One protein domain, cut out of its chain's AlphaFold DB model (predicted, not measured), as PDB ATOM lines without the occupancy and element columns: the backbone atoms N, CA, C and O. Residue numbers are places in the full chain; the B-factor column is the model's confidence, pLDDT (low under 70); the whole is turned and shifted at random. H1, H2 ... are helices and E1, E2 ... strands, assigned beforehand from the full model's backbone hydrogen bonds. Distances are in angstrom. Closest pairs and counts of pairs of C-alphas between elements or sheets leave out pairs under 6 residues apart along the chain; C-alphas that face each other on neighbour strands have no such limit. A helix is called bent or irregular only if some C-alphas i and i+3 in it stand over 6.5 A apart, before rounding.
ATOM      1  N   ARG A   9      23.526  34.456 -54.178       90.62
ATOM      2  CA  ARG A   9      24.693  35.098 -54.787       90.62
ATOM      3  C   ARG A   9      24.307  36.141 -55.834       90.62
ATOM      4  O   ARG A   9      24.942  37.188 -55.871       90.62
ATOM      5  N   ASP A  10      23.288  35.866 -56.642       93.06
ATOM      6  CA  ASP A  10      22.817  36.790 -57.676       93.06
ATOM      7  C   ASP A  10      22.146  38.023 -57.052       93.06
ATOM      8  O   ASP A  10      22.448  39.160 -57.408       93.06
ATOM      9  N   VAL A  11      21.335  37.817 -56.008       92.62
ATOM     10  CA  VAL A  11      20.754  38.920 -55.221       92.62
ATOM     11  C   VAL A  11      21.847  39.783 -54.583       92.62
ATOM     12  O   VAL A  11      21.788  41.008 -54.669       92.62
ATOM     13  N   ASP A  12      22.862  39.164 -53.978       93.19
ATOM     14  CA  ASP A  12      23.980  39.893 -53.374       93.19
ATOM     15  C   ASP A  12      24.793  40.654 -54.433       93.19
ATOM     16  O   ASP A  12      25.201  41.787 -54.189       93.19
ATOM     17  N   PHE A  13      24.998  40.074 -55.620       94.88
ATOM     18  CA  PHE A  13      25.660  40.746 -56.739       94.88
ATOM     19  C   PHE A  13      24.889  42.002 -57.163       94.88
ATOM     20  O   PHE A  13      25.459  43.092 -57.215       94.88
ATOM     21  N   VAL A  14      23.579  41.883 -57.395       95.81
ATOM     22  CA  VAL A  14      22.749  43.028 -57.789       95.81
ATOM     23  C   VAL A  14      22.778  44.113 -56.711       95.81
ATOM     24  O   VAL A  14      22.991  45.284 -57.018       95.81
ATOM     25  N   LEU A  15      22.600  43.749 -55.441       94.88
ATOM     26  CA  LEU A  15      22.535  44.723 -54.353       94.88
ATOM     27  C   LEU A  15      23.885  45.398 -54.085       94.88
ATOM     28  O   LEU A  15      23.958  46.625 -54.035       94.88
ATOM     29  N   TYR A  16      24.954  44.626 -53.914       94.62
ATOM     30  CA  TYR A  16      26.240  45.163 -53.475       94.62
ATOM     31  C   TYR A  16      27.131  45.610 -54.632       94.62
ATOM     32  O   TYR A  16      27.750  46.666 -54.536       94.62
ATOM     33  N   GLU A  17      27.194  44.842 -55.721       94.81
ATOM     34  CA  GLU A  17      28.143  45.082 -56.815       94.81
ATOM     35  C   GLU A  17      27.543  45.998 -57.888       94.81
ATOM     36  O   GLU A  17      28.188  46.953 -58.313       94.81
ATOM     37  N   GLN A  18      26.294  45.758 -58.297       96.12
ATOM     38  CA  GLN A  18      25.651  46.555 -59.348       96.12
ATOM     39  C   GLN A  18      25.037  47.858 -58.817       96.12
ATOM     40  O   GLN A  18      25.170  48.903 -59.451       96.12
ATOM     41  N   LEU A  19      24.343  47.802 -57.676       95.56
ATOM     42  CA  LEU A  19      23.633  48.953 -57.103       95.56
ATOM     43  C   LEU A  19      24.430  49.690 -56.018       95.56
ATOM     44  O   LEU A  19      24.004  50.759 -55.582       95.56
ATOM     45  N   GLY A  20      25.571  49.150 -55.580       94.00
ATOM     46  CA  GLY A  20      26.442  49.810 -54.606       94.00
ATOM     47  C   GLY A  20      25.785  50.014 -53.238       94.00
ATOM     48  O   GLY A  20      25.964  51.066 -52.624       94.00
ATOM     49  N   LEU A  21      25.013  49.038 -52.743       93.75
ATOM     50  CA  LEU A  21      24.284  49.148 -51.471       93.75
ATOM     51  C   LEU A  21      25.196  49.498 -50.282       93.75
ATOM     52  O   LEU A  21      24.784  50.264 -49.411       93.75
ATOM     53  N   ASP A  22      26.438  49.001 -50.281       90.00
ATOM     54  CA  ASP A  22      27.450  49.316 -49.261       90.00
ATOM     55  C   ASP A  22      27.808  50.819 -49.227       90.00
ATOM     56  O   ASP A  22      28.132  51.350 -48.165       90.00
ATOM     57  N   GLU A  23      27.708  51.530 -50.355       91.50
ATOM     58  CA  GLU A  23      27.883  52.987 -50.417       91.50
ATOM     59  C   GLU A  23      26.595  53.728 -50.049       91.50
ATOM     60  O   GLU A  23      26.636  54.719 -49.318       91.50
ATOM     61  N   LEU A  24      25.441  53.225 -50.497       91.12
ATOM     62  CA  LEU A  24      24.137  53.834 -50.229       91.12
ATOM     63  C   LEU A  24      23.871  53.977 -48.725       91.12
ATOM     64  O   LEU A  24      23.401  55.020 -48.268       91.12
ATOM     65  N   ILE A  25      24.202  52.946 -47.945       93.00
ATOM     66  CA  ILE A  25      23.920  52.913 -46.503       93.00
ATOM     67  C   ILE A  25      24.821  53.836 -45.674       93.00
ATOM     68  O   ILE A  25      24.552  54.049 -44.496       93.00
ATOM     69  N   LYS A  26      25.861  54.430 -46.277       91.50
ATOM     70  CA  LYS A  26      26.700  55.449 -45.623       91.50
ATOM     71  C   LYS A  26      26.003  56.806 -45.523       91.50
ATOM     72  O   LYS A  26      26.434  57.654 -44.744       91.50
ATOM     73  N   HIS A  27      24.955  57.040 -46.312       94.38
ATOM     74  CA  HIS A  27      24.201  58.288 -46.260       94.38
ATOM     75  C   HIS A  27      23.402  58.379 -44.952       94.38
ATOM     76  O   HIS A  27      22.777  57.408 -44.534       94.38
ATOM     77  N   GLU A  28      23.343  59.565 -44.337       93.19
ATOM     78  CA  GLU A  28      22.727  59.789 -43.014       93.19
ATOM     79  C   GLU A  28      21.282  59.266 -42.921       93.19
ATOM     80  O   GLU A  28      20.891  58.640 -41.938       93.19
ATOM     81  N   ARG A  29      20.515  59.421 -44.009       95.00
ATOM     82  CA  ARG A  29      19.157  58.864 -44.176       95.00
ATOM     83  C   ARG A  29      19.043  57.360 -43.867       95.00
ATOM     84  O   ARG A  29      17.961  56.904 -43.512       95.00
ATOM     85  N   PHE A  30      20.123  56.599 -44.021       92.56
ATOM     86  CA  PHE A  30      20.162  55.149 -43.844       92.56
ATOM     87  C   PHE A  30      21.065  54.708 -42.687       92.56
ATOM     88  O   PHE A  30      21.313  53.515 -42.555       92.56
ATOM     89  N   ALA A  31      21.494  55.622 -41.808       88.38
ATOM     90  CA  ALA A  31      22.441  55.337 -40.723       88.38
ATOM     91  C   ALA A  31      21.991  54.234 -39.740       88.38
ATOM     92  O   ALA A  31      22.814  53.654 -39.035       88.38
ATOM     93  N   ALA A  32      20.690  53.919 -39.694       88.06
ATOM     94  CA  ALA A  32      20.148  52.804 -38.915       88.06
ATOM     95  C   ALA A  32      20.501  51.416 -39.491       88.06
ATOM     96  O   ALA A  32      20.373  50.406 -38.798       88.06
ATOM     97  N   PHE A  33      20.932  51.349 -40.752       90.00
ATOM     98  CA  PHE A  33      21.256  50.111 -41.445       90.00
ATOM     99  C   PHE A  33      22.767  49.952 -41.589       90.00
ATOM    100  O   PHE A  33      23.481  50.857 -42.003       90.00
ATOM    101  N   ASN A  34      23.249  48.751 -41.285       90.88
ATOM    102  CA  ASN A  34      24.596  48.317 -41.627       90.88
ATOM    103  C   ASN A  34      24.513  47.021 -42.439       90.88
ATOM    104  O   ASN A  34      23.477  46.350 -42.448       90.88
ATOM    105  N   LYS A  35      25.620  46.649 -43.085       89.88
ATOM    106  CA  LYS A  35      25.702  45.451 -43.928       89.88
ATOM    107  C   LYS A  35      25.193  44.186 -43.234       89.88
ATOM    108  O   LYS A  35      24.370  43.467 -43.785       89.88
ATOM    109  N   LYS A  36      25.598  43.958 -41.980       91.06
ATOM    110  CA  LYS A  36      25.171  42.786 -41.202       91.06
ATOM    111  C   LYS A  36      23.653  42.759 -40.992       91.06
ATOM    112  O   LYS A  36      23.045  41.697 -41.097       91.06
ATOM    113  N   THR A  37      23.040  43.907 -40.704       90.81
ATOM    114  CA  THR A  37      21.582  44.021 -40.560       90.81
ATOM    115  C   THR A  37      20.874  43.728 -41.884       90.81
ATOM    116  O   THR A  37      19.892  42.991 -41.896       90.81
ATOM    117  N   LEU A  38      21.383  44.242 -43.007       92.06
ATOM    118  CA  LEU A  38      20.811  43.993 -44.337       92.06
ATOM    119  C   LEU A  38      20.931  42.522 -44.737       92.06
ATOM    120  O   LEU A  38      19.949  41.913 -45.161       92.06
ATOM    121  N   ASP A  39      22.098  41.921 -44.517       91.50
ATOM    122  CA  ASP A  39      22.334  40.505 -44.788       91.50
ATOM    123  C   ASP A  39      21.397  39.602 -43.985       91.50
ATOM    124  O   ASP A  39      20.925  38.585 -44.509       91.50
ATOM    125  N   LEU A  40      21.099  39.974 -42.737       92.12
ATOM    126  CA  LEU A  40      20.125  39.282 -41.898       92.12
ATOM    127  C   LEU A  40      18.706  39.412 -42.469       92.12
ATOM    128  O   LEU A  40      18.029  38.397 -42.621       92.12
ATOM    129  N   ILE A  41      18.283  40.624 -42.850       90.94
ATOM    130  CA  ILE A  41      16.965  40.875 -43.458       90.94
ATOM    131  C   ILE A  41      16.777  40.020 -44.718       90.94
ATOM    132  O   ILE A  41      15.762  39.335 -44.854       90.94
ATOM    133  N   ILE A  42      17.766  40.002 -45.617       91.62
ATOM    134  CA  ILE A  42      17.720  39.207 -46.856       91.62
ATOM    135  C   ILE A  42      17.635  37.707 -46.531       91.62
ATOM    136  O   ILE A  42      16.910  36.956 -47.187       91.62
ATOM    137  N   THR A  43      18.349  37.256 -45.497       90.88
ATOM    138  CA  THR A  43      18.335  35.852 -45.063       90.88
ATOM    139  C   THR A  43      16.971  35.433 -44.520       90.88
ATOM    140  O   THR A  43      16.445  34.402 -44.945       90.88
ATOM    141  N   GLU A  44      16.372  36.222 -43.628       91.12
ATOM    142  CA  GLU A  44      15.059  35.906 -43.055       91.12
ATOM    143  C   GLU A  44      13.944  36.000 -44.103       91.12
ATOM    144  O   GLU A  44      13.083  35.118 -44.161       91.12
ATOM    145  N   ALA A  45      14.007  36.980 -45.013       90.69
ATOM    146  CA  ALA A  45      13.091  37.064 -46.149       90.69
ATOM    147  C   ALA A  45      13.163  35.802 -47.025       90.69
ATOM    148  O   ALA A  45      12.134  35.208 -47.358       90.69
ATOM    149  N   ARG A  46      14.378  35.327 -47.337       90.06
ATOM    150  CA  ARG A  46      14.572  34.079 -48.090       90.06
ATOM    151  C   ARG A  46      14.057  32.864 -47.324       90.06
ATOM    152  O   ARG A  46      13.445  31.983 -47.922       90.06
ATOM    153  N   ARG A  47      14.284  32.795 -46.011       89.38
ATOM    154  CA  ARG A  47      13.793  31.696 -45.171       89.38
ATOM    155  C   ARG A  47      12.268  31.616 -45.198       89.38
ATOM    156  O   ARG A  47      11.748  30.518 -45.379       89.38
ATOM    157  N   LEU A  48      11.575  32.747 -45.048       90.69
ATOM    158  CA  LEU A  48      10.114  32.814 -45.146       90.69
ATOM    159  C   LEU A  48       9.636  32.375 -46.539       90.69
ATOM    160  O   LEU A  48       8.705  31.579 -46.650       90.69
ATOM    161  N   ALA A  49      10.315  32.830 -47.596       90.88
ATOM    162  CA  ALA A  49       9.980  32.460 -48.966       90.88
ATOM    163  C   ALA A  49      10.103  30.949 -49.226       90.88
ATOM    164  O   ALA A  49       9.181  30.341 -49.759       90.88
ATOM    165  N   VAL A  50      11.214  30.336 -48.809       90.25
ATOM    166  CA  VAL A  50      11.478  28.904 -49.025       90.25
ATOM    167  C   VAL A  50      10.581  28.025 -48.153       90.25
ATOM    168  O   VAL A  50      10.073  27.014 -48.626       90.25
ATOM    169  N   LYS A  51      10.421  28.363 -46.867       90.81
ATOM    170  CA  LYS A  51       9.759  27.471 -45.901       90.81
ATOM    171  C   LYS A  51       8.243  27.589 -45.898       90.81
ATOM    172  O   LYS A  51       7.584  26.601 -45.598       90.81
ATOM    173  N   GLU A  52       7.710  28.767 -46.207       92.94
ATOM    174  CA  GLU A  52       6.280  29.043 -46.065       92.94
ATOM    175  C   GLU A  52       5.629  29.367 -47.417       92.94
ATOM    176  O   GLU A  52       4.695  28.679 -47.823       92.94
ATOM    177  N   LEU A  53       6.134  30.368 -48.157       92.38
ATOM    178  CA  LEU A  53       5.489  30.821 -49.404       92.38
ATOM    179  C   LEU A  53       5.542  29.774 -50.518       92.38
ATOM    180  O   LEU A  53       4.527  29.510 -51.158       92.38
ATOM    181  N   LEU A  54       6.708  29.170 -50.752       92.81
ATOM    182  CA  LEU A  54       6.893  28.217 -51.843       92.81
ATOM    183  C   LEU A  54       5.979  26.976 -51.705       92.81
ATOM    184  O   LEU A  54       5.276  26.671 -52.671       92.81
ATOM    185  N   PRO A  55       5.879  26.309 -50.533       93.19
ATOM    186  CA  PRO A  55       4.928  25.212 -50.337       93.19
ATOM    187  C   PRO A  55       3.458  25.622 -50.472       93.19
ATOM    188  O   PRO A  55       2.636  24.810 -50.898       93.19
ATOM    189  N   ALA A  56       3.113  26.864 -50.119       94.38
ATOM    190  CA  ALA A  56       1.743  27.364 -50.196       94.38
ATOM    191  C   ALA A  56       1.316  27.782 -51.608       94.38
ATOM    192  O   ALA A  56       0.117  27.852 -51.867       94.38
ATOM    193  N   ASN A  57       2.260  28.008 -52.525       93.12
ATOM    194  CA  ASN A  57       1.962  28.532 -53.856       93.12
ATOM    195  C   ASN A  57       1.022  27.609 -54.654       93.12
ATOM    196  O   ASN A  57      -0.005  28.045 -55.162       93.12
ATOM    197  N   GLY A  58       1.323  26.306 -54.703       95.06
ATOM    198  CA  GLY A  58       0.497  25.324 -55.417       95.06
ATOM    199  C   GLY A  58      -0.913  25.150 -54.826       95.06
ATOM    200  O   GLY A  58      -1.889  25.221 -55.571       95.06
ATOM    201  N   PRO A  59      -1.058  24.908 -53.510       95.38
ATOM    202  CA  PRO A  59      -2.365  24.861 -52.853       95.38
ATOM    203  C   PRO A  59      -3.156  26.168 -52.982       95.38
ATOM    204  O   PRO A  59      -4.348  26.128 -53.273       95.38
ATOM    205  N   GLY A  60      -2.493  27.312 -52.804       96.06
ATOM    206  CA  GLY A  60      -3.117  28.628 -52.878       96.06
ATOM    207  C   GLY A  60      -3.647  28.963 -54.271       96.06
ATOM    208  O   GLY A  60      -4.744  29.502 -54.380       96.06
ATOM    209  N   ASP A  61      -2.909  28.605 -55.325       96.25
ATOM    210  CA  ASP A  61      -3.355  28.760 -56.715       96.25
ATOM    211  C   ASP A  61      -4.564  27.867 -57.034       96.25
ATOM    212  O   ASP A  61      -5.553  28.328 -57.599       96.25
ATOM    213  N   LYS A  62      -4.533  26.603 -56.588       96.88
ATOM    214  CA  LYS A  62      -5.638  25.651 -56.793       96.88
ATOM    215  C   LYS A  62      -6.932  26.061 -56.092       96.88
ATOM    216  O   LYS A  62      -8.006  25.833 -56.641       96.88
ATOM    217  N   GLU A  63      -6.841  26.579 -54.868       96.44
ATOM    218  CA  GLU A  63      -8.009  27.033 -54.106       96.44
ATOM    219  C   GLU A  63      -8.552  28.356 -54.663       96.44
ATOM    220  O   GLU A  63      -9.761  28.500 -54.852       96.44
ATOM    221  N   GLY A  64      -7.658  29.306 -54.960       95.06
ATOM    222  CA  GLY A  64      -8.011  30.637 -55.436       95.06
ATOM    223  C   GLY A  64      -8.769  31.485 -54.404       95.06
ATOM    224  O   GLY A  64      -9.133  31.053 -53.311       95.06
ATOM    225  N   CYS A  65      -9.008  32.750 -54.743       96.12
ATOM    226  CA  CYS A  65      -9.854  33.616 -53.924       96.12
ATOM    227  C   CYS A  65     -11.334  33.388 -54.251       96.12
ATOM    228  O   CYS A  65     -11.709  33.272 -55.417       96.12
ATOM    229  N   THR A  66     -12.195  33.427 -53.232       95.94
ATOM    230  CA  THR A  66     -13.652  33.373 -53.418       95.94
ATOM    231  C   THR A  66     -14.301  34.684 -52.998       95.94
ATOM    232  O   THR A  66     -13.937  35.277 -51.983       95.94
ATOM    233  N   PHE A  67     -15.271  35.157 -53.778       96.44
ATOM    234  CA  PHE A  67     -16.059  36.342 -53.454       96.44
ATOM    235  C   PHE A  67     -17.482  35.936 -53.083       96.44
ATOM    236  O   PHE A  67     -18.144  35.218 -53.830       96.44
ATOM    237  N   SER A  68     -17.961  36.393 -51.929       95.44
ATOM    238  CA  SER A  68     -19.325  36.135 -51.474       95.44
ATOM    239  C   SER A  68     -19.827  37.287 -50.611       95.44
ATOM    240  O   SER A  68     -19.151  37.708 -49.672       95.44
ATOM    241  N   GLY A  69     -21.007  37.817 -50.947       92.69
ATOM    242  CA  GLY A  69     -21.695  38.831 -50.139       92.69
ATOM    243  C   GLY A  69     -20.872  40.097 -49.873       92.69
ATOM    244  O   GLY A  69     -20.914  40.624 -48.767       92.69
ATOM    245  N   GLY A  70     -20.070  40.554 -50.841       96.38
ATOM    246  CA  GLY A  70     -19.211  41.734 -50.672       96.38
ATOM    247  C   GLY A  70     -17.866  41.463 -49.988       96.38
ATOM    248  O   GLY A  70     -17.066  42.382 -49.860       96.38
ATOM    249  N   THR A  71     -17.586  40.222 -49.580       96.38
ATOM    250  CA  THR A  71     -16.329  39.835 -48.922       96.38
ATOM    251  C   THR A  71     -15.502  38.911 -49.813       96.38
ATOM    252  O   THR A  71     -16.035  37.980 -50.416       96.38
ATOM    253  N   VAL A  72     -14.187  39.137 -49.860       96.31
ATOM    254  CA  VAL A  72     -13.219  38.226 -50.491       96.31
ATOM    255  C   VAL A  72     -12.595  37.336 -49.420       96.31
ATOM    256  O   VAL A  72     -12.071  37.832 -48.422       96.31
ATOM    257  N   LYS A  73     -12.627  36.021 -49.629       95.44
ATOM    258  CA  LYS A  73     -11.887  35.042 -48.832       95.44
ATOM    259  C   LYS A  73     -10.656  34.596 -49.610       95.44
ATOM    260  O   LYS A  73     -10.767  34.178 -50.761       95.44
ATOM    261  N   VAL A  74      -9.505  34.709 -48.959       95.44
ATOM    262  CA  VAL A  74      -8.216  34.224 -49.460       95.44
ATOM    263  C   VAL A  74      -8.015  32.751 -49.093       95.44
ATOM    264  O   VAL A  74      -8.575  32.331 -48.074       95.44
ATOM    265  N   PRO A  75      -7.197  32.005 -49.860       96.38
ATOM    266  CA  PRO A  75      -6.863  30.622 -49.548       96.38
ATOM    267  C   PRO A  75      -6.336  30.425 -48.130       96.38
ATOM    268  O   PRO A  75      -5.537  31.232 -47.635       96.38
ATOM    269  N   GLU A  76      -6.718  29.315 -47.499       94.69
ATOM    270  CA  GLU A  76      -6.315  29.013 -46.119       94.69
ATOM    271  C   GLU A  76      -4.789  28.890 -45.992       94.69
ATOM    272  O   GLU A  76      -4.198  29.329 -45.002       94.69
ATOM    273  N   ALA A  77      -4.136  28.390 -47.048       95.06
ATOM    274  CA  ALA A  77      -2.686  28.238 -47.140       95.06
ATOM    275  C   ALA A  77      -1.904  29.539 -46.857       95.06
ATOM    276  O   ALA A  77      -0.772  29.477 -46.384       95.06
ATOM    277  N   TYR A  78      -2.497  30.716 -47.093       95.38
ATOM    278  CA  TYR A  78      -1.832  32.005 -46.885       95.38
ATOM    279  C   TYR A  78      -2.057  32.621 -45.499       95.38
ATOM    280  O   TYR A  78      -1.339  33.556 -45.137       95.38
ATOM    281  N   ARG A  79      -3.011  32.128 -44.693       92.44
ATOM    282  CA  ARG A  79      -3.361  32.770 -43.409       92.44
ATOM    283  C   ARG A  79      -2.208  32.773 -42.414       92.44
ATOM    284  O   ARG A  79      -1.801  33.839 -41.958       92.44
ATOM    285  N   ARG A  80      -1.633  31.599 -42.139       91.25
ATOM    286  CA  ARG A  80      -0.481  31.466 -41.231       91.25
ATOM    287  C   ARG A  80       0.726  32.260 -41.730       91.25
ATOM    288  O   ARG A  80       1.438  32.875 -40.945       91.25
ATOM    289  N   ILE A  81       0.947  32.277 -43.043       94.38
ATOM    290  CA  ILE A  81       2.056  33.021 -43.653       94.38
ATOM    291  C   ILE A  81       1.888  34.519 -43.404       94.38
ATOM    292  O   ILE A  81       2.848  35.209 -43.067       94.38
ATOM    293  N   PHE A  82       0.659  35.021 -43.521       93.69
ATOM    294  CA  PHE A  82       0.354  36.415 -43.232       93.69
ATOM    295  C   PHE A  82       0.561  36.767 -41.754       93.69
ATOM    296  O   PHE A  82       1.032  37.864 -41.450       93.69
ATOM    297  N   GLU A  83       0.262  35.850 -40.832       92.31
ATOM    298  CA  GLU A  83       0.571  36.019 -39.406       92.31
ATOM    299  C   GLU A  83       2.082  36.107 -39.170       92.31
ATOM    300  O   GLU A  83       2.543  37.106 -38.618       92.31
ATOM    301  N   LEU A  84       2.862  35.157 -39.698       90.62
ATOM    302  CA  LEU A  84       4.328  35.172 -39.613       90.62
ATOM    303  C   LEU A  84       4.928  36.457 -40.207       90.62
ATOM    304  O   LEU A  84       5.819  37.071 -39.621       90.62
ATOM    305  N   TYR A  85       4.406  36.918 -41.346       90.06
ATOM    306  CA  TYR A  85       4.820  38.175 -41.971       90.06
ATOM    307  C   TYR A  85       4.501  39.406 -41.104       90.06
ATOM    308  O   TYR A  85       5.251  40.386 -41.085       90.06
ATOM    309  N   ARG A  86       3.380  39.393 -40.373       90.50
ATOM    310  CA  ARG A  86       3.027  40.466 -39.430       90.50
ATOM    311  C   ARG A  86       3.897  40.442 -38.180       90.50
ATOM    312  O   ARG A  86       4.244  41.512 -37.685       90.50
ATOM    313  N   GLU A  87       4.237  39.262 -37.679       86.62
ATOM    314  CA  GLU A  87       5.109  39.094 -36.515       86.62
ATOM    315  C   GLU A  87       6.545  39.526 -36.816       86.62
ATOM    316  O   GLU A  87       7.122  40.275 -36.033       86.62
ATOM    317  N   GLY A  88       7.077  39.179 -37.993       73.81
ATOM    318  CA  GLY A  88       8.409  39.610 -38.437       73.81
ATOM    319  C   GLY A  88       8.571  41.128 -38.602       73.81
ATOM    320  O   GLY A  88       9.691  41.613 -38.690       73.81
ATOM    321  N   ARG A  89       7.474  41.901 -38.608       61.75
ATOM    322  CA  ARG A  89       7.494  43.377 -38.588       61.75
ATOM    323  C   ARG A  89       7.653  43.989 -37.191       61.75
ATOM    324  O   ARG A  89       7.756  45.208 -37.095       61.75
TER     325      ARG A  89
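What this domain is: This is residues 9 to 89 of the 91 residues of the protein "AcylCoA_DH_N domain-containing protein" of Desulfosarcina alkanivorans (UniProt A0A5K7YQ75). One long helix, H3, makes the long axis of the model; the short helices H1 and H2 sit at its first end, and past its last end a small two-strand hairpin, E1 and E2, turns the chain so that H4 folds back beside the last part of H3. The arrangement is open, with few contacts between helices, and residues 27 to 32 and 67 to 72 stick out. The printed part has 81 residues, with four named helices and two named strands in the order H1, H2, H3, E1, E2, H4; the sheet is E1 - E2, antiparallel, and the class is mostly helix. It is only just extended, close to loose, with a radius of gyration of the C-alphas of 17.6 A, and its C-alphas span 51 by 26 by 20 A.

Where its parts are: H1 is residues 9 to 18, 12.4 A long, beginning at C-alpha 9 (24.693, 35.098, -54.787). H2 is residues 21 to 24, 4.9 A long. H3 is residues 35 to 63, 39.7 A long, from C-alpha 35 at (25.702, 45.451, -43.928). E1 is residues 66 to 68, 6.6 A long, and E2 is residues 71 to 73, 6.5 A long. H4 is residues 76 to 87, 18.0 A long, ending at C-alpha 87 (5.109, 39.094, -36.515).

How they stand to each other: H1 and H2 are close but not clearly touching; their closest C-alphas, those of Leu 15 and Leu 21, are 5.6 A apart. H2 and H3 are also close but not clearly touching, with the C-alphas of Asp 22 and Lys 35 closest at 6.8 A. H1 and H3 are apart. H3 has a kink of 48 degrees near residue 55 and is only just irregular, with C-alphas 55 and 58 at 6.7 A; H4 is irregular, with C-alphas 77 and 80 at 7.1 A. E1 and E2 form a hairpin, antiparallel at 152 degrees, with N 68 and O 71 at 2.9 A and N 73 and O 66 at 2.8 A, both within hydrogen-bond range. H4 touches H3 with residues 76 to 81 alone, and H3 touches H4 with residues 52 to 60 alone; the closest C-alphas, those of Ala 56 and Ala 77, are 5.5 A apart. H3 and H4 run opposite ways at a shallow tilt of 17 degrees. O i to N i+4 pairs are within hydrogen-bond range in 5 of 6 for H1, 21 of 25 for H3 and 6 of 8 for H4, while H2 is too short for such a pair.

The domain as a whole: The two C-alphas farthest apart, those of Glu 23 and Gly 69, are 51.6 A apart. The printed part has no cut and no long link. The mean pLDDT of the printed part is 92.4, and residue 89 is under 70.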